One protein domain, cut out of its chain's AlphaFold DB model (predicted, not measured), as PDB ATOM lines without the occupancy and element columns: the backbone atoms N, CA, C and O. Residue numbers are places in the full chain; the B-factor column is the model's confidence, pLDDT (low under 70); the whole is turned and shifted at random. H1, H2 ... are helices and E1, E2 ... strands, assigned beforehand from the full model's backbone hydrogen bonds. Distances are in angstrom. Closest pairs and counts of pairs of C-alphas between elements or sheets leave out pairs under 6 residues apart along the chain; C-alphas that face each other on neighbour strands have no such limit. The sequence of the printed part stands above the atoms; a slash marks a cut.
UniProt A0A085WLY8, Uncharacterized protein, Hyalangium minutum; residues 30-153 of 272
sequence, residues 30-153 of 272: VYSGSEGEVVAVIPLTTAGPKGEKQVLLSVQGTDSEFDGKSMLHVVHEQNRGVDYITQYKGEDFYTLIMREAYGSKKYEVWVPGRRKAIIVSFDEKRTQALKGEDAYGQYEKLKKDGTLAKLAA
ATOM      1  N   VAL A  30     284.104 369.339 280.635       98.50
ATOM      2  CA  VAL A  30     283.679 370.684 280.248       98.50
ATOM      3  C   VAL A  30     282.216 370.671 279.834       98.50
ATOM      4  O   VAL A  30     281.745 369.742 279.176       98.50
ATOM      5  N   TYR A  31     281.511 371.722 280.232       98.38
ATOM      6  CA  TYR A  31     280.140 372.009 279.860       98.38
ATOM      7  C   TYR A  31     280.072 373.394 279.222       98.38
ATOM      8  O   TYR A  31     280.718 374.324 279.705       98.38
ATOM      9  N   SER A  32     279.278 373.526 278.163       98.38
ATOM     10  CA  SER A  32     279.134 374.762 277.391       98.38
ATOM     11  C   SER A  32     277.679 375.237 277.395       98.38
ATOM     12  O   SER A  32     276.756 374.424 277.263       98.38
ATOM     13  N   GLY A  33     277.485 376.542 277.570       97.00
ATOM     14  CA  GLY A  33     276.213 377.250 277.426       97.00
ATOM     15  C   GLY A  33     275.986 377.749 275.998       97.00
ATOM     16  O   GLY A  33     276.853 377.631 275.129       97.00
ATOM     17  N   SER A  34     274.797 378.294 275.742       94.81
ATOM     18  CA  SER A  34     274.401 378.781 274.416       94.81
ATOM     19  C   SER A  34     274.987 380.144 274.049       94.81
ATOM     20  O   SER A  34     275.046 380.462 272.864       94.81
ATOM     21  N   GLU A  35     275.414 380.946 275.028       93.88
ATOM     22  CA  GLU A  35     275.891 382.321 274.818       93.88
ATOM     23  C   GLU A  35     277.420 382.428 274.959       93.88
ATOM     24  O   GLU A  35     277.979 383.518 275.034       93.88
ATOM     25  N   GLY A  36     278.115 381.286 274.934       94.12
ATOM     26  CA  GLY A  36     279.572 381.210 275.046       94.12
ATOM     27  C   GLY A  36     280.076 380.910 276.456       94.12
ATOM     28  O   GLY A  36     281.290 380.887 276.660       94.12
ATOM     29  N   GLU A  37     279.182 380.638 277.409       97.81
ATOM     30  CA  GLU A  37     279.567 380.257 278.765       97.81
ATOM     31  C   GLU A  37     280.246 378.889 278.785       97.81
ATOM     32  O   GLU A  37     279.845 377.963 278.078       97.81
ATOM     33  N   VAL A  38     281.268 378.742 279.624       98.00
ATOM     34  CA  VAL A  38     282.015 377.491 279.767       98.00
ATOM     35  C   VAL A  38     282.265 377.217 281.238       98.00
ATOM     36  O   VAL A  38     282.755 378.080 281.969       98.00
ATOM     37  N   VAL A  39     281.969 375.989 281.662       98.25
ATOM     38  CA  VAL A  39     282.285 375.495 283.001       98.25
ATOM     39  C   VAL A  39     283.071 374.198 282.906       98.25
ATOM     40  O   VAL A  39     282.590 373.207 282.360       98.25
ATOM     41  N   ALA A  40     284.280 374.191 283.462       98.50
ATOM     42  CA  ALA A  40     285.092 372.989 283.604       98.50
ATOM     43  C   ALA A  40     285.018 372.471 285.042       98.50
ATOM     44  O   ALA A  40     285.287 373.225 285.971       98.50
ATOM     45  N   VAL A  41     284.692 371.192 285.217       98.44
ATOM     46  CA  VAL A  41     284.713 370.472 286.495       98.44
ATOM     47  C   VAL A  41     285.940 369.570 286.504       98.44
ATOM     48  O   VAL A  41     286.007 368.618 285.729       98.44
ATOM     49  N   ILE A  42     286.913 369.861 287.363       98.38
ATOM     50  CA  ILE A  42     288.192 369.148 287.440       98.38
ATOM     51  C   ILE A  42     288.304 368.484 288.817       98.38
ATOM     52  O   ILE A  42     288.477 369.190 289.811       98.38
ATOM     53  N   PRO A  43     288.189 367.150 288.922       97.56
ATOM     54  CA  PRO A  43     288.361 366.442 290.187       97.56
ATOM     55  C   PRO A  43     289.737 366.676 290.795       97.56
ATOM     56  O   PRO A  43     290.734 366.638 290.079       97.56
ATOM     57  N   LEU A  44     289.796 366.862 292.112       96.44
ATOM     58  CA  LEU A  44     291.049 366.753 292.851       96.44
ATOM     59  C   LEU A  44     291.290 365.293 293.238       96.44
ATOM     60  O   LEU A  44     290.355 364.561 293.561       96.44
ATOM     61  N   THR A  45     292.549 364.862 293.211       92.88
ATOM     62  CA  THR A  45     292.938 363.508 293.647       92.88
ATOM     63  C   THR A  45     293.012 363.386 295.168       92.88
ATOM     64  O   THR A  45     293.017 362.280 295.704       92.88
ATOM     65  N   THR A  46     293.035 364.517 295.871       89.00
ATOM     66  CA  THR A  46     293.000 364.599 297.330       89.00
ATOM     67  C   THR A  46     291.589 364.904 297.814       89.00
ATOM     68  O   THR A  46     290.945 365.829 297.315       89.00
ATOM     69  N   ALA A  47     291.130 364.162 298.819       86.81
ATOM     70  CA  ALA A  47     289.896 364.486 299.522       86.81
ATOM     71  C   ALA A  47     290.073 365.722 300.421       86.81
ATOM     72  O   ALA A  47     291.189 366.064 300.823       86.81
ATOM     73  N   GLY A  48     288.957 366.370 300.748       86.00
ATOM     74  CA  GLY A  48     288.919 367.476 301.695       86.00
ATOM     75  C   GLY A  48     289.206 367.047 303.140       86.00
ATOM     76  O   GLY A  48     289.330 365.853 303.430       86.00
ATOM     77  N   PRO A  49     289.298 368.008 304.077       83.88
ATOM     78  CA  PRO A  49     289.666 367.745 305.470       83.88
ATOM     79  C   PRO A  49     288.778 366.734 306.209       83.88
ATOM     80  O   PRO A  49     289.242 366.119 307.165       83.88
ATOM     81  N   LYS A  50     287.517 366.554 305.797       86.69
ATOM     82  CA  LYS A  50     286.581 365.576 306.377       86.69
ATOM     83  C   LYS A  50     286.341 364.382 305.442       86.69
ATOM     84  O   LYS A  50     285.375 363.646 305.623       86.69
ATOM     85  N   GLY A  51     287.217 364.174 304.457       89.25
ATOM     86  CA  GLY A  51     287.105 363.104 303.466       89.25
ATOM     87  C   GLY A  51     286.132 363.403 302.321       89.25
ATOM     88  O   GLY A  51     285.847 362.515 301.520       89.25
ATOM     89  N   GLU A  52     285.620 364.631 302.216       93.25
ATOM     90  CA  GLU A  52     284.704 365.026 301.151       93.25
ATOM     91  C   GLU A  52     285.380 365.056 299.772       93.25
ATOM     92  O   GLU A  52     286.553 365.409 299.630       93.25
ATOM     93  N   LYS A  53     284.623 364.714 298.724       96.44
ATOM     94  CA  LYS A  53     285.091 364.850 297.341       96.44
ATOM     95  C   LYS A  53     285.206 366.331 296.990       96.44
ATOM     96  O   LYS A  53     284.280 367.104 297.241       96.44
ATOM     97  N   GLN A  54     286.322 366.710 296.377       96.69
ATOM     98  CA  GLN A  54     286.589 368.084 295.970       96.69
ATOM     99  C   GLN A  54     286.873 368.173 294.475       96.69
ATOM    100  O   GLN A  54     287.455 367.273 293.869       96.69
ATOM    101  N   VAL A  55     286.456 369.284 293.884       98.38
ATOM    102  CA  VAL A  55     286.732 369.625 292.489       98.38
ATOM    103  C   VAL A  55     287.161 371.086 292.406       98.38
ATOM    104  O   VAL A  55     286.803 371.902 293.258       98.38
ATOM    105  N   LEU A  56     287.873 371.437 291.345       98.44
ATOM    106  CA  LEU A  56     287.942 372.811 290.874       98.44
ATOM    107  C   LEU A  56     286.843 373.025 289.838       98.44
ATOM    108  O   LEU A  56     286.740 372.258 288.879       98.44
ATOM    109  N   LEU A  57     286.041 374.073 290.016       98.44
ATOM    110  CA  LEU A  57     285.212 374.599 288.936       98.44
ATOM    111  C   LEU A  57     285.876 375.835 288.354       98.44
ATOM    112  O   LEU A  57     286.163 376.780 289.088       98.44
ATOM    113  N   SER A  58     286.071 375.824 287.038       98.12
ATOM    114  CA  SER A  58     286.527 376.992 286.283       98.12
ATOM    115  C   SER A  58     285.370 377.553 285.473       98.12
ATOM    116  O   SER A  58     284.794 376.813 284.677       98.12
ATOM    117  N   VAL A  59     285.030 378.827 285.677       97.81
ATOM    118  CA  VAL A  59     283.871 379.495 285.057       97.81
ATOM    119  C   VAL A  59     284.348 380.585 284.098       97.81
ATOM    120  O   VAL A  59     285.239 381.359 284.447       97.81
ATOM    121  N   GLN A  60     283.787 380.640 282.888       97.62
ATOM    122  CA  GLN A  60     284.135 381.617 281.848       97.62
ATOM    123  C   GLN A  60     282.903 382.049 281.037       97.62
ATOM    124  O   GLN A  60     281.965 381.266 280.879       97.62
ATOM    125  N   GLY A  61     282.936 383.263 280.477       96.62
ATOM    126  CA  GLY A  61     281.890 383.811 279.606       96.62
ATOM    127  C   GLY A  61     280.619 384.254 280.337       96.62
ATOM    128  O   GLY A  61     279.574 384.397 279.717       96.62
ATOM    129  N   THR A  62     280.671 384.433 281.659       95.62
ATOM    130  CA  THR A  62     279.488 384.716 282.492       95.62
ATOM    131  C   THR A  62     279.334 386.179 282.905       95.62
ATOM    132  O   THR A  62     278.281 386.535 283.444       95.62
ATOM    133  N   ASP A  63     280.361 387.011 282.705       94.19
ATOM    134  CA  ASP A  63     280.443 388.407 283.175       94.19
ATOM    135  C   ASP A  63     280.185 388.587 284.687       94.19
ATOM    136  O   ASP A  63     279.843 389.668 285.165       94.19
ATOM    137  N   SER A  64     280.323 387.509 285.461       95.56
ATOM    138  CA  SER A  64     280.077 387.488 286.902       95.56
ATOM    139  C   SER A  64     281.359 387.688 287.713       95.56
ATOM    140  O   SER A  64     282.473 387.590 287.198       95.56
ATOM    141  N   GLU A  65     281.230 387.859 289.033       95.12
ATOM    142  CA  GLU A  65     282.391 387.828 289.936       95.12
ATOM    143  C   GLU A  65     283.166 386.499 289.859       95.12
ATOM    144  O   GLU A  65     284.354 386.465 290.179       95.12
ATOM    145  N   PHE A  66     282.539 385.413 289.397       97.50
ATOM    146  CA  PHE A  66     283.185 384.110 289.204       97.50
ATOM    147  C   PHE A  66     283.882 383.982 287.852       97.50
ATOM    148  O   PHE A  66     284.644 383.039 287.645       97.50
ATOM    149  N   ASP A  67     283.668 384.935 286.947       97.50
ATOM    150  CA  ASP A  67     284.185 384.841 285.597       97.50
ATOM    151  C   ASP A  67     285.715 384.847 285.560       97.50
ATOM    152  O   ASP A  67     286.389 385.598 286.284       97.50
ATOM    153  N   GLY A  68     286.250 383.945 284.741       96.69
ATOM    154  CA  GLY A  68     287.674 383.722 284.574       96.69
ATOM    155  C   GLY A  68     288.365 383.158 285.813       96.69
ATOM    156  O   GLY A  68     289.572 383.347 285.930       96.69
ATOM    157  N   LYS A  69     287.657 382.516 286.754       97.69
ATOM    158  CA  LYS A  69     288.252 381.980 287.994       97.69
ATOM    159  C   LYS A  69     288.101 380.472 288.089       97.69
ATOM    160  O   LYS A  69     287.074 379.924 287.698       97.69
ATOM    161  N   SER A  70     289.118 379.839 288.674       97.75
ATOM    162  CA  SER A  70     289.099 378.440 289.095       97.75
ATOM    163  C   SER A  70     289.028 378.374 290.617       97.75
ATOM    164  O   SER A  70     289.882 378.940 291.305       97.75
ATOM    165  N   MET A  71     287.984 377.742 291.149       97.88
ATOM    166  CA  MET A  71     287.662 377.782 292.578       97.88
ATOM    167  C   MET A  71     287.357 376.390 293.119       97.88
ATOM    168  O   MET A  71     286.746 375.559 292.441       97.88
ATOM    169  N   LEU A  72     287.734 376.161 294.376       97.75
ATOM    170  CA  LEU A  72     287.469 374.914 295.082       97.75
ATOM    171  C   LEU A  72     285.977 374.762 295.387       97.75
ATOM    172  O   LEU A  72     285.342 375.690 295.896       97.75
ATOM    173  N   HIS A  73     285.447 373.577 295.106       98.25
ATOM    174  CA  HIS A  73     284.093 373.183 295.461       98.25
ATOM    175  C   HIS A  73     284.096 371.822 296.148       98.25
ATOM    176  O   HIS A  73     284.837 370.911 295.764       98.25
ATOM    177  N   VAL A  74     283.220 371.680 297.135       97.62
ATOM    178  CA  VAL A  74     282.843 370.391 297.708       97.62
ATOM    179  C   VAL A  74     281.733 369.791 296.855       97.62
ATOM    180  O   VAL A  74     280.818 370.494 296.423       97.62
ATOM    181  N   VAL A  75     281.823 368.486 296.606       97.62
ATOM    182  CA  VAL A  75     280.815 367.730 295.864       97.62
ATOM    183  C   VAL A  75     279.869 367.058 296.848       97.62
ATOM    184  O   VAL A  75     280.291 366.227 297.652       97.62
ATOM    185  N   HIS A  76     278.585 367.385 296.752       96.50
ATOM    186  CA  HIS A  76     277.527 366.747 297.523       96.50
ATOM    187  C   HIS A  76     276.633 365.924 296.591       96.50
ATOM    188  O   HIS A  76     275.923 366.461 295.739       96.50
ATOM    189  N   GLU A  77     276.703 364.600 296.724       93.81
ATOM    190  CA  GLU A  77     275.873 363.670 295.958       93.81
ATOM    191  C   GLU A  77     274.481 363.563 296.587       93.81
ATOM    192  O   GLU A  77     274.334 363.404 297.796       93.81
ATOM    193  N   GLN A  78     273.450 363.626 295.751       88.56
ATOM    194  CA  GLN A  78     272.060 363.418 296.131       88.56
ATOM    195  C   GLN A  78     271.472 362.237 295.351       88.56
ATOM    196  O   GLN A  78     271.976 361.863 294.295       88.56
ATOM    197  N   ASN A  79     270.339 361.693 295.812       87.19
ATOM    198  CA  ASN A  79     269.672 360.548 295.172       87.19
ATOM    199  C   ASN A  79     269.422 360.737 293.656       87.19
ATOM    200  O   ASN A  79     269.460 359.782 292.891       87.19
ATOM    201  N   ARG A  80     269.161 361.973 293.206       89.50
ATOM    202  CA  ARG A  80     268.931 362.312 291.787       89.50
ATOM    203  C   ARG A  80     269.686 363.562 291.346       89.50
ATOM    204  O   ARG A  80     269.164 364.383 290.589       89.50
ATOM    205  N   GLY A  81     270.895 363.759 291.853       93.75
ATOM    206  CA  GLY A  81     271.647 364.957 291.517       93.75
ATOM    207  C   GLY A  81     273.003 365.052 292.181       93.75
ATOM    208  O   GLY A  81     273.383 364.213 292.989       93.75
ATOM    209  N   VAL A  82     273.732 366.096 291.819       96.75
ATOM    210  CA  VAL A  82     275.014 366.452 292.422       96.75
ATOM    211  C   VAL A  82     275.061 367.965 292.549       96.75
ATOM    212  O   VAL A  82     274.737 368.668 291.589       96.75
ATOM    213  N   ASP A  83     275.469 368.444 293.715       97.81
ATOM    214  CA  ASP A  83     275.710 369.855 293.984       97.81
ATOM    215  C   ASP A  83     277.204 370.116 294.115       97.81
ATOM    216  O   ASP A  83     277.921 369.377 294.793       97.81
ATOM    217  N   TYR A  84     277.657 371.191 293.483       98.19
ATOM    218  CA  TYR A  84     279.024 371.680 293.585       98.19
ATOM    219  C   TYR A  84     278.997 372.994 294.353       98.19
ATOM    220  O   TYR A  84     278.516 374.010 293.845       98.19
ATOM    221  N   ILE A  85     279.492 372.952 295.587       98.00
ATOM    222  CA  ILE A  85     279.280 374.002 296.584       98.00
ATOM    223  C   ILE A  85     280.610 374.681 296.902       98.00
ATOM    224  O   ILE A  85     281.591 374.009 297.214       98.00
ATOM    225  N   THR A  86     280.644 376.009 296.848       97.50
ATOM    226  CA  THR A  86     281.768 376.830 297.322       97.50
ATOM    227  C   THR A  86     281.307 377.806 298.402       97.50
ATOM    228  O   THR A  86     280.113 377.918 298.662       97.50
ATOM    229  N   GLN A  87     282.241 378.503 299.048       95.75
ATOM    230  CA  GLN A  87     281.914 379.609 299.949       95.75
ATOM    231  C   GLN A  87     281.908 380.915 299.164       95.75
ATOM    232  O   GLN A  87     282.896 381.252 298.511       95.75
ATOM    233  N   TYR A  88     280.826 381.676 299.267       95.25
ATOM    234  CA  TYR A  88     280.723 382.999 298.665       95.25
ATOM    235  C   TYR A  88     279.997 383.946 299.607       95.25
ATOM    236  O   TYR A  88     278.913 383.643 300.098       95.25
ATOM    237  N   LYS A  89     280.622 385.093 299.886       92.56
ATOM    238  CA  LYS A  89     280.119 386.114 300.814       92.56
ATOM    239  C   LYS A  89     279.650 385.528 302.154       92.56
ATOM    240  O   LYS A  89     278.694 386.011 302.751       92.56
ATOM    241  N   GLY A  90     280.359 384.518 302.661       90.88
ATOM    242  CA  GLY A  90     280.122 383.892 303.961       90.88
ATOM    243  C   GLY A  90     279.001 382.858 304.026       90.88
ATOM    244  O   GLY A  90     278.606 382.521 305.146       90.88
ATOM    245  N   GLU A  91     278.495 382.412 302.875       91.12
ATOM    246  CA  GLU A  91     277.422 381.427 302.724       91.12
ATOM    247  C   GLU A  91     277.822 380.327 301.725       91.12
ATOM    248  O   GLU A  91     278.677 380.526 300.853       91.12
ATOM    249  N   ASP A  92     277.169 379.170 301.840       94.62
ATOM    250  CA  ASP A  92     277.250 378.103 300.845       94.62
ATOM    251  C   ASP A  92     276.622 378.575 299.529       94.62
ATOM    252  O   ASP A  92     275.472 379.018 299.487       94.62
ATOM    253  N   PHE A  93     277.368 378.446 298.436       96.19
ATOM    254  CA  PHE A  93     276.928 378.841 297.107       96.19
ATOM    255  C   PHE A  93     277.027 377.674 296.128       96.19
ATOM    256  O   PHE A  93     278.085 377.069 295.944       96.19
ATOM    257  N   TYR A  94     275.905 377.376 295.479       97.12
ATOM    258  CA  TYR A  94     275.718 376.223 294.603       97.12
ATOM    259  C   TYR A  94     276.019 376.609 293.153       97.12
ATOM    260  O   TYR A  94     275.110 376.902 292.381       97.12
ATOM    261  N   THR A  95     277.299 376.638 292.782       98.06
ATOM    262  CA  THR A  95     277.746 377.135 291.468       98.06
ATOM    263  C   THR A  95     277.288 376.255 290.311       98.06
ATOM    264  O   THR A  95     276.926 376.760 289.253       98.06
ATOM    265  N   LEU A  96     277.308 374.934 290.489       98.38
ATOM    266  CA  LEU A  96     276.809 373.981 289.503       98.38
ATOM    267  C   LEU A  96     275.876 373.004 290.200       98.38
ATOM    268  O   LEU A  96     276.201 372.438 291.244       98.38
ATOM    269  N   ILE A  97     274.724 372.795 289.587       97.56
ATOM    270  CA  ILE A  97     273.703 371.873 290.047       97.56
ATOM    271  C   ILE A  97     273.417 370.913 288.902       97.56
ATOM    272  O   ILE A  97     273.030 371.321 287.809       97.56
ATOM    273  N   MET A  98     273.602 369.622 289.153       96.25
ATOM    274  CA  MET A  98     273.152 368.563 288.259       96.25
ATOM    275  C   MET A  98     271.904 367.922 288.849       96.25
ATOM    276  O   MET A  98     271.892 367.540 290.024       96.25
ATOM    277  N   ARG A  99     270.851 367.791 288.043       95.19
ATOM    278  CA  ARG A  99     269.637 367.052 288.399       95.19
ATOM    279  C   ARG A  99     269.311 366.031 287.328       95.19
ATOM    280  O   ARG A  99     269.418 366.314 286.137       95.19
ATOM    281  N   GLU A 100     268.884 364.857 287.767       91.94
ATOM    282  CA  GLU A 100     268.407 363.793 286.898       91.94
ATOM    283  C   GLU A 100     266.883 363.682 286.988       91.94
ATOM    284  O   GLU A 100     266.316 363.489 288.066       91.94
ATOM    285  N   ALA A 101     266.212 363.806 285.845       84.50
ATOM    286  CA  ALA A 101     264.767 363.668 285.732       84.50
ATOM    287  C   ALA A 101     264.405 362.949 284.429       84.50
ATOM    288  O   ALA A 101     264.897 363.302 283.356       84.50
ATOM    289  N   TYR A 102     263.534 361.940 284.528       82.94
ATOM    290  CA  TYR A 102     262.995 361.194 283.382       82.94
ATOM    291  C   TYR A 102     264.071 360.674 282.403       82.94
ATOM    292  O   TYR A 102     263.893 360.726 281.191       82.94
ATOM    293  N   GLY A 103     265.211 360.201 282.924       80.12
ATOM    294  CA  GLY A 103     266.324 359.684 282.113       80.12
ATOM    295  C   GLY A 103     267.212 360.756 281.467       80.12
ATOM    296  O   GLY A 103     268.132 360.419 280.726       80.12
ATOM    297  N   SER A 104     266.976 362.038 281.758       85.88
ATOM    298  CA  SER A 104     267.794 363.161 281.291       85.88
ATOM    299  C   SER A 104     268.546 363.822 282.447       85.88
ATOM    300  O   SER A 104     268.033 363.912 283.565       85.88
ATOM    301  N   LYS A 105     269.768 364.295 282.176       91.88
ATOM    302  CA  LYS A 105     270.572 365.081 283.122       91.88
ATOM    303  C   LYS A 105     270.549 366.543 282.708       91.88
ATOM    304  O   LYS A 105     270.928 366.868 281.585       91.88
ATOM    305  N   LYS A 106     270.142 367.410 283.627       94.75
ATOM    306  CA  LYS A 106     270.157 368.863 283.466       94.75
ATOM    307  C   LYS A 106     271.282 369.441 284.312       94.75
ATOM    308  O   LYS A 106     271.390 369.099 285.488       94.75
ATOM    309  N   TYR A 107     272.092 370.305 283.712       97.06
ATOM    310  CA  TYR A 107     273.171 371.017 284.387       97.06
ATOM    311  C   TYR A 107     272.854 372.510 284.386       97.06
ATOM    312  O   TYR A 107     272.635 373.115 283.336       97.06
ATOM    313  N   GLU A 108     272.801 373.077 285.582       97.69
ATOM    314  CA  GLU A 108     272.458 374.468 285.839       97.69
ATOM    315  C   GLU A 108     273.635 375.145 286.523       97.69
ATOM    316  O   GLU A 108     274.045 374.741 287.612       97.69
ATOM    317  N   VAL A 109     274.177 376.172 285.879       98.25
ATOM    318  CA  VAL A 109     275.239 377.001 286.438       98.25
ATOM    319  C   VAL A 109     274.614 378.256 287.027       98.25
ATOM    320  O   VAL A 109     273.918 379.005 286.338       98.25
ATOM    321  N   TRP A 110     274.887 378.492 288.301       98.00
ATOM    322  CA  TRP A 110     274.518 379.703 289.011       98.00
ATOM    323  C   TRP A 110     275.776 380.513 289.287       98.00
ATOM    324  O   TRP A 110     276.804 379.978 289.693       98.00
ATOM    325  N   VAL A 111     275.698 381.819 289.053       97.00
ATOM    326  CA  VAL A 111     276.799 382.753 289.294       97.00
ATOM    327  C   VAL A 111     276.271 384.032 289.939       97.00
ATOM    328  O   VAL A 111     275.110 384.395 289.711       97.00
ATOM    329  N   PRO A 112     277.094 384.746 290.725       94.12
ATOM    330  CA  PRO A 112     276.687 386.009 291.319       94.12
ATOM    331  C   PRO A 112     276.218 387.032 290.282       94.12
ATOM    332  O   PRO A 112     276.769 387.131 289.188       94.12
ATOM    333  N   GLY A 113     275.196 387.811 290.640       90.00
ATOM    334  CA  GLY A 113     274.652 388.877 289.790       90.00
ATOM    335  C   GLY A 113     273.643 388.417 288.730       90.00
ATOM    336  O   GLY A 113     272.964 389.261 288.148       90.00
ATOM    337  N   ARG A 114     273.458 387.106 288.513       91.44
ATOM    338  CA  ARG A 114     272.432 386.574 287.598       91.44
ATOM    339  C   ARG A 114     271.236 386.005 288.369       91.44
ATOM    340  O   ARG A 114     271.389 385.265 289.332       91.44
ATOM    341  N   ARG A 115     270.017 386.334 287.919       86.81
ATOM    342  CA  ARG A 115     268.753 385.841 288.518       86.81
ATOM    343  C   ARG A 115     268.310 384.472 288.003       86.81
ATOM    344  O   ARG A 115     267.454 383.846 288.617       86.81
ATOM    345  N   LYS A 116     268.812 384.048 286.844       93.31
ATOM    346  CA  LYS A 116     268.440 382.792 286.180       93.31
ATOM    347  C   LYS A 116     269.673 381.906 286.052       93.31
ATOM    348  O   LYS A 116     270.757 382.423 285.785       93.31
ATOM    349  N   ALA A 117     269.473 380.599 286.191       95.31
ATOM    350  CA  ALA A 117     270.489 379.609 285.870       95.31
ATOM    351  C   ALA A 117     270.888 379.683 284.394       95.31
ATOM    352  O   ALA A 117     270.036 379.877 283.521       95.31
ATOM    353  N   ILE A 118     272.165 379.438 284.126       97.44
ATOM    354  CA  ILE A 118     272.688 379.177 282.787       97.44
ATOM    355  C   ILE A 118     272.591 377.670 282.556       97.44
ATOM    356  O   ILE A 118     273.125 376.879 283.337       97.44
ATOM    357  N   ILE A 119     271.894 377.263 281.499       97.25
ATOM    358  CA  ILE A 119     271.806 375.849 281.131       97.25
ATOM    359  C   ILE A 119     273.035 375.488 280.311       97.25
ATOM    360  O   ILE A 119     273.291 376.102 279.276       97.25
ATOM    361  N   VAL A 120     273.773 374.478 280.761       97.81
ATOM    362  CA  VAL A 120     274.979 374.000 280.079       97.81
ATOM    363  C   VAL A 120     274.845 372.527 279.707       97.81
ATOM    364  O   VAL A 120     274.149 371.759 280.372       97.81
ATOM    365  N   SER A 121     275.511 372.120 278.631       97.19
ATOM    366  CA  SER A 121     275.551 370.728 278.161       97.19
ATOM    367  C   SER A 121     276.987 370.239 278.056       97.19
ATOM    368  O   SER A 121     277.895 371.042 277.872       97.19
ATOM    369  N   PHE A 122     277.201 368.927 278.184       97.56
ATOM    370  CA  PHE A 122     278.535 368.336 278.068       97.56
ATOM    371  C   PHE A 122     279.158 368.649 276.701       97.56
ATOM    372  O   PHE A 122     278.523 368.449 275.667       97.56
ATOM    373  N   ASP A 123     280.405 369.113 276.715       98.06
ATOM    374  CA  ASP A 123     281.176 369.464 275.528       98.06
ATOM    375  C   ASP A 123     282.386 368.533 275.422       98.06
ATOM    376  O   ASP A 123     283.404 368.706 276.102       98.06
ATOM    377  N   GLU A 124     282.265 367.511 274.579       97.69
ATOM    378  CA  GLU A 124     283.303 366.496 274.405       97.69
ATOM    379  C   GLU A 124     284.600 367.096 273.847       97.69
ATOM    380  O   GLU A 124     285.686 366.814 274.354       97.69
ATOM    381  N   LYS A 125     284.493 367.983 272.852       97.62
ATOM    382  CA  LYS A 125     285.652 368.597 272.198       97.62
ATOM    383  C   LYS A 125     286.452 369.440 273.186       97.62
ATOM    384  O   LYS A 125     287.676 369.330 273.243       97.62
ATOM    385  N   ARG A 126     285.780 370.277 273.981       97.50
ATOM    386  CA  ARG A 126     286.459 371.076 275.010       97.50
ATOM    387  C   ARG A 126     286.954 370.222 276.168       97.50
ATOM    388  O   ARG A 126     287.984 370.556 276.739       97.50
ATOM    389  N   THR A 127     286.275 369.121 276.485       97.94
ATOM    390  CA  THR A 127     286.747 368.159 277.490       97.94
ATOM    391  C   THR A 127     288.069 367.522 277.071       97.94
ATOM    392  O   THR A 127     288.993 367.470 277.873       97.94
ATOM    393  N   GLN A 128     288.203 367.106 275.812       96.75
ATOM    394  CA  GLN A 128     289.459 366.553 275.289       96.75
ATOM    395  C   GLN A 128     290.594 367.592 275.250       96.75
ATOM    396  O   GLN A 128     291.760 367.236 275.384       96.75
ATOM    397  N   ALA A 129     290.258 368.874 275.084       96.25
ATOM    398  CA  ALA A 129     291.216 369.979 275.091       96.25
ATOM    399  C   ALA A 129     291.500 370.553 276.495       96.25
ATOM    400  O   ALA A 129     292.299 371.485 276.620       96.25
ATOM    401  N   LEU A 130     290.833 370.048 277.538       96.69
ATOM    402  CA  LEU A 130     290.955 370.567 278.895       96.69
ATOM    403  C   LEU A 130     292.335 370.247 279.472       96.69
ATOM    404  O   LEU A 130     292.747 369.091 279.534       96.69
ATOM    405  N   LYS A 131     293.003 371.280 279.979       94.50
ATOM    406  CA  LYS A 131     294.248 371.170 280.740       94.50
ATOM    407  C   LYS A 131     293.935 371.398 282.213       94.50
ATOM    408  O   LYS A 131     293.766 372.538 282.646       94.50
ATOM    409  N   GLY A 132     293.776 370.315 282.972       93.81
ATOM    410  CA  GLY A 132     293.407 370.391 284.390       93.81
ATOM    411  C   GLY A 132     294.471 371.096 285.238       93.81
ATOM    412  O   GLY A 132     294.150 371.790 286.201       93.81
ATOM    413  N   GLU A 133     295.731 370.975 284.837       94.81
ATOM    414  CA  GLU A 133     296.901 371.566 285.478       94.81
ATOM    415  C   GLU A 133     296.897 373.096 285.373       94.81
ATOM    416  O   GLU A 133     297.242 373.773 286.341       94.81
ATOM    417  N   ASP A 134     296.446 373.648 284.240       94.69
ATOM    418  CA  ASP A 134     296.336 375.099 284.042       94.69
ATOM    419  C   ASP A 134     295.287 375.693 284.994       94.69
ATOM    420  O   ASP A 134     295.520 376.718 285.642       94.69
ATOM    421  N   ALA A 135     294.145 375.013 285.139       95.19
ATOM    422  CA  ALA A 135     293.106 375.395 286.089       95.19
ATOM    423  C   ALA A 135     293.593 375.291 287.544       95.19
ATOM    424  O   ALA A 135     293.341 376.193 288.346       95.19
ATOM    425  N   TYR A 136     294.351 374.244 287.880       96.81
ATOM    426  CA  TYR A 136     294.968 374.109 289.200       96.81
ATOM    427  C   TYR A 136     295.977 375.227 289.493       96.81
ATOM    428  O   TYR A 136     295.943 375.830 290.566       96.81
ATOM    429  N   GLY A 137     296.835 375.566 288.526       96.75
ATOM    430  CA  GLY A 137     297.777 376.678 288.649       96.75
ATOM    431  C   GLY A 137     297.070 378.022 288.849       96.75
ATOM    432  O   GLY A 137     297.497 378.837 289.671       96.75
ATOM    433  N   GLN A 138     295.949 378.240 288.155       96.88
ATOM    434  CA  GLN A 138     295.109 379.414 288.374       96.88
ATOM    435  C   GLN A 138     294.511 379.432 289.786       96.88
ATOM    436  O   GLN A 138     294.573 380.466 290.453       96.88
ATOM    437  N   TYR A 139     293.959 378.310 290.247       97.56
ATOM    438  CA  TYR A 139     293.417 378.181 291.598       97.56
ATOM    439  C   TYR A 139     294.470 378.519 292.664       97.56
ATOM    440  O   TYR A 139     294.217 379.358 293.529       97.56
ATOM    441  N   GLU A 140     295.675 377.953 292.573       97.62
ATOM    442  CA  GLU A 140     296.754 378.227 293.530       97.62
ATOM    443  C   GLU A 140     297.195 379.698 293.500       97.62
ATOM    444  O   GLU A 140     297.446 380.292 294.552       97.62
ATOM    445  N   LYS A 141     297.218 380.331 292.318       97.81
ATOM    446  CA  LYS A 141     297.477 381.772 292.195       97.81
ATOM    447  C   LYS A 141     296.411 382.600 292.921       97.81
ATOM    448  O   LYS A 141     296.773 383.412 293.770       97.81
ATOM    449  N   LEU A 142     295.129 382.359 292.631       97.81
ATOM    450  CA  LEU A 142     293.990 383.079 293.227       97.81
ATOM    451  C   LEU A 142     293.860 382.835 294.738       97.81
ATOM    452  O   LEU A 142     293.343 383.661 295.493       97.81
ATOM    453  N   LYS A 143     294.294 381.662 295.197       97.12
ATOM    454  CA  LYS A 143     294.383 381.335 296.615       97.12
ATOM    455  C   LYS A 143     295.499 382.136 297.280       97.12
ATOM    456  O   LYS A 143     295.270 382.746 298.322       97.12
ATOM    457  N   LYS A 144     296.694 382.154 296.679       97.69
ATOM    458  CA  LYS A 144     297.879 382.839 297.214       97.69
ATOM    459  C   LYS A 144     297.721 384.357 297.247       97.69
ATOM    460  O   LYS A 144     298.196 384.984 298.187       97.69
ATOM    461  N   ASP A 145     297.080 384.944 296.239       97.38
ATOM    462  CA  ASP A 145     296.847 386.393 296.178       97.38
ATOM    463  C   ASP A 145     295.641 386.865 297.016       97.38
ATOM    464  O   ASP A 145     295.383 388.063 297.113       97.38
ATOM    465  N   GLY A 146     294.925 385.937 297.664       97.56
ATOM    466  CA  GLY A 146     293.802 386.237 298.549       97.56
ATOM    467  C   GLY A 146     292.479 386.509 297.831       97.56
ATOM    468  O   GLY A 146     291.479 386.762 298.506       97.56
ATOM    469  N   THR A 147     292.420 386.408 296.498       96.88
ATOM    470  CA  THR A 147     291.179 386.602 295.734       96.88
ATOM    471  C   THR A 147     290.082 385.646 296.195       96.88
ATOM    472  O   THR A 147     288.958 386.078 296.449       96.88
ATOM    473  N   LEU A 148     290.404 384.358 296.367       96.94
ATOM    474  CA  LEU A 148     289.418 383.365 296.818       96.94
ATOM    475  C   LEU A 148     288.953 383.623 298.254       96.94
ATOM    476  O   LEU A 148     287.769 383.487 298.552       96.94
ATOM    477  N   ALA A 149     289.863 384.047 299.136       96.50
ATOM    478  CA  ALA A 149     289.516 384.386 300.514       96.50
ATOM    479  C   ALA A 149     288.569 385.593 300.565       96.50
ATOM    480  O   ALA A 149     287.603 385.590 301.323       96.50
ATOM    481  N   LYS A 150     288.806 386.599 299.714       95.44
ATOM    482  CA  LYS A 150     287.938 387.773 299.591       95.44
ATOM    483  C   LYS A 150     286.550 387.413 299.055       95.44
ATOM    484  O   LYS A 150     285.570 387.923 299.582       95.44
ATOM    485  N   LEU A 151     286.462 386.533 298.053       94.56
ATOM    486  CA  LEU A 151     285.177 386.046 297.532       94.56
ATOM    487  C   LEU A 151     284.385 385.275 298.594       94.56
ATOM    488  O   LEU A 151     283.172 385.437 298.692       94.56
ATOM    489  N   ALA A 152     285.063 384.461 299.405       95.31
ATOM    490  CA  ALA A 152     284.434 383.668 300.456       95.31
ATOM    491  C   ALA A 152     284.034 384.489 301.695       95.31
ATOM    492  O   ALA A 152     283.141 384.077 302.435       95.31
ATOM    493  N   ALA A 153     284.684 385.626 301.954       95.00
ATOM    494  CA  ALA A 153     284.506 386.386 303.187       95.00
ATOM    495  C   ALA A 153     283.112 387.021 303.304       95.00
ATOM    496  O   ALA A 153     282.631 387.691 302.392       95.00
TER     497      ALA A 153
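What this domain is: This is residues 30 to 153 of the 272 residues of an uncharacterized protein of Hyalangium minutum (UniProt A0A085WLY8). The domain is a closed barrel of eight strands, E1 to E8, each strand following its neighbour round the ring, and three helices that come after the last strand lie on the outside of the barrel. H2, the longest helix, crosses the outside of E3 and E4, and H3 packs near the end of E5. The printed part has 124 residues, with eight named strands followed by the three named helices along the chain; the ring runs E1 E2 E3 E4 E5 E6 E7 E8 and back to E1, antiparallel throughout. The class is mixed, helices and strands, and the whole is compact, with a radius of gyration of the C-alphas of 13.9 A and a rounded outline of 42 by 32 by 31 A.

How they stand to each other: The strands form a meander, each the antiparallel neighbour of the one before. E1, residues 30 to 32, and E2, residues 38 to 43, are a hairpin at 162 degrees, with N 31 and O 39 2.8 A apart, within hydrogen-bond range. E2 and E3, residues 54 to 60, stand at 164 degrees, with N 40 and O 58 at 2.9 A. E4, residues 69 to 78, bends by 57 degrees at residue 72, and its pairing is staggered: residues 69 to 74 pair with E3, for instance N 57 and O 71 at 2.9 A, and residues 74 to 78 pair with E5, residues 81 to 88, with N 76 and O 83 at 2.9 A. E6, residues 91 to 101, bends by 59 degrees at residue 95; it stands at 166 degrees to E5, with N 84 and O 96 at 2.9 A. E6 and E7, residues 104 to 109, are a hairpin with N 99 and O 106 at 2.9 A. E8, residues 118 to 122, pairs with E7 through N 109 and O 118 at 2.8 A, and closes the barrel beside E1 through N 32 and O 121 at 2.9 A. H1, residues 124 to 128, is on the barrel, outside it; its closest C-alphas to E1 are those of Thr 127 and Val 30, 4.8 A. H2, residues 132 to 144, lies outside the barrel over E3 and E4 at a height over the sheet of 7.7 A and runs across the strands, at 88 degrees to E3 on the local plane; its closest C-alphas to E4 are those of Tyr 139 and Ser 70, 5.0 A. H3, residues 147 to 152, is on the barrel, outside it and over none of the strands; its closest C-alphas to E5 are those of Ala 152 and Tyr 88, 4.2 A. H2 and H3 are close but not clearly touching, about perpendicular at 79 degrees, with the C-alphas of Leu 142 and Leu 148 closest at 5.8 A. H1 is apart from H2 and from H3. In H1, H2 and H3 every O i to N i+4 pair is within hydrogen-bond range.

Where its parts are: E1 begins at C-alpha 30, (283.679, 370.684, 280.248), and is 6.7 A long. E2 measures 16.5 A, E3 19.7 A, E4 25.9 A and E5 21.4 A. E6, the longest strand, measures 27.6 A from C-alpha 91 at (277.422, 381.427, 302.724) to C-alpha 101. E7 measures 16.5 A and E8 13.2 A. H1 is 6.2 A long, H2 18.4 A and H3 8.7 A, ending at C-alpha 152, (284.434, 383.668, 300.456).

The domain as a whole: The C-alphas farthest apart are those of Tyr 102 and Asp 145, 44.1 A. The printed part has no cut. No link is long; those from E2 to E3, E3 to E4 and E7 to E8 are short, and the others are tight. The mean pLDDT of the printed part is 95.2, and no printed residue is under 70.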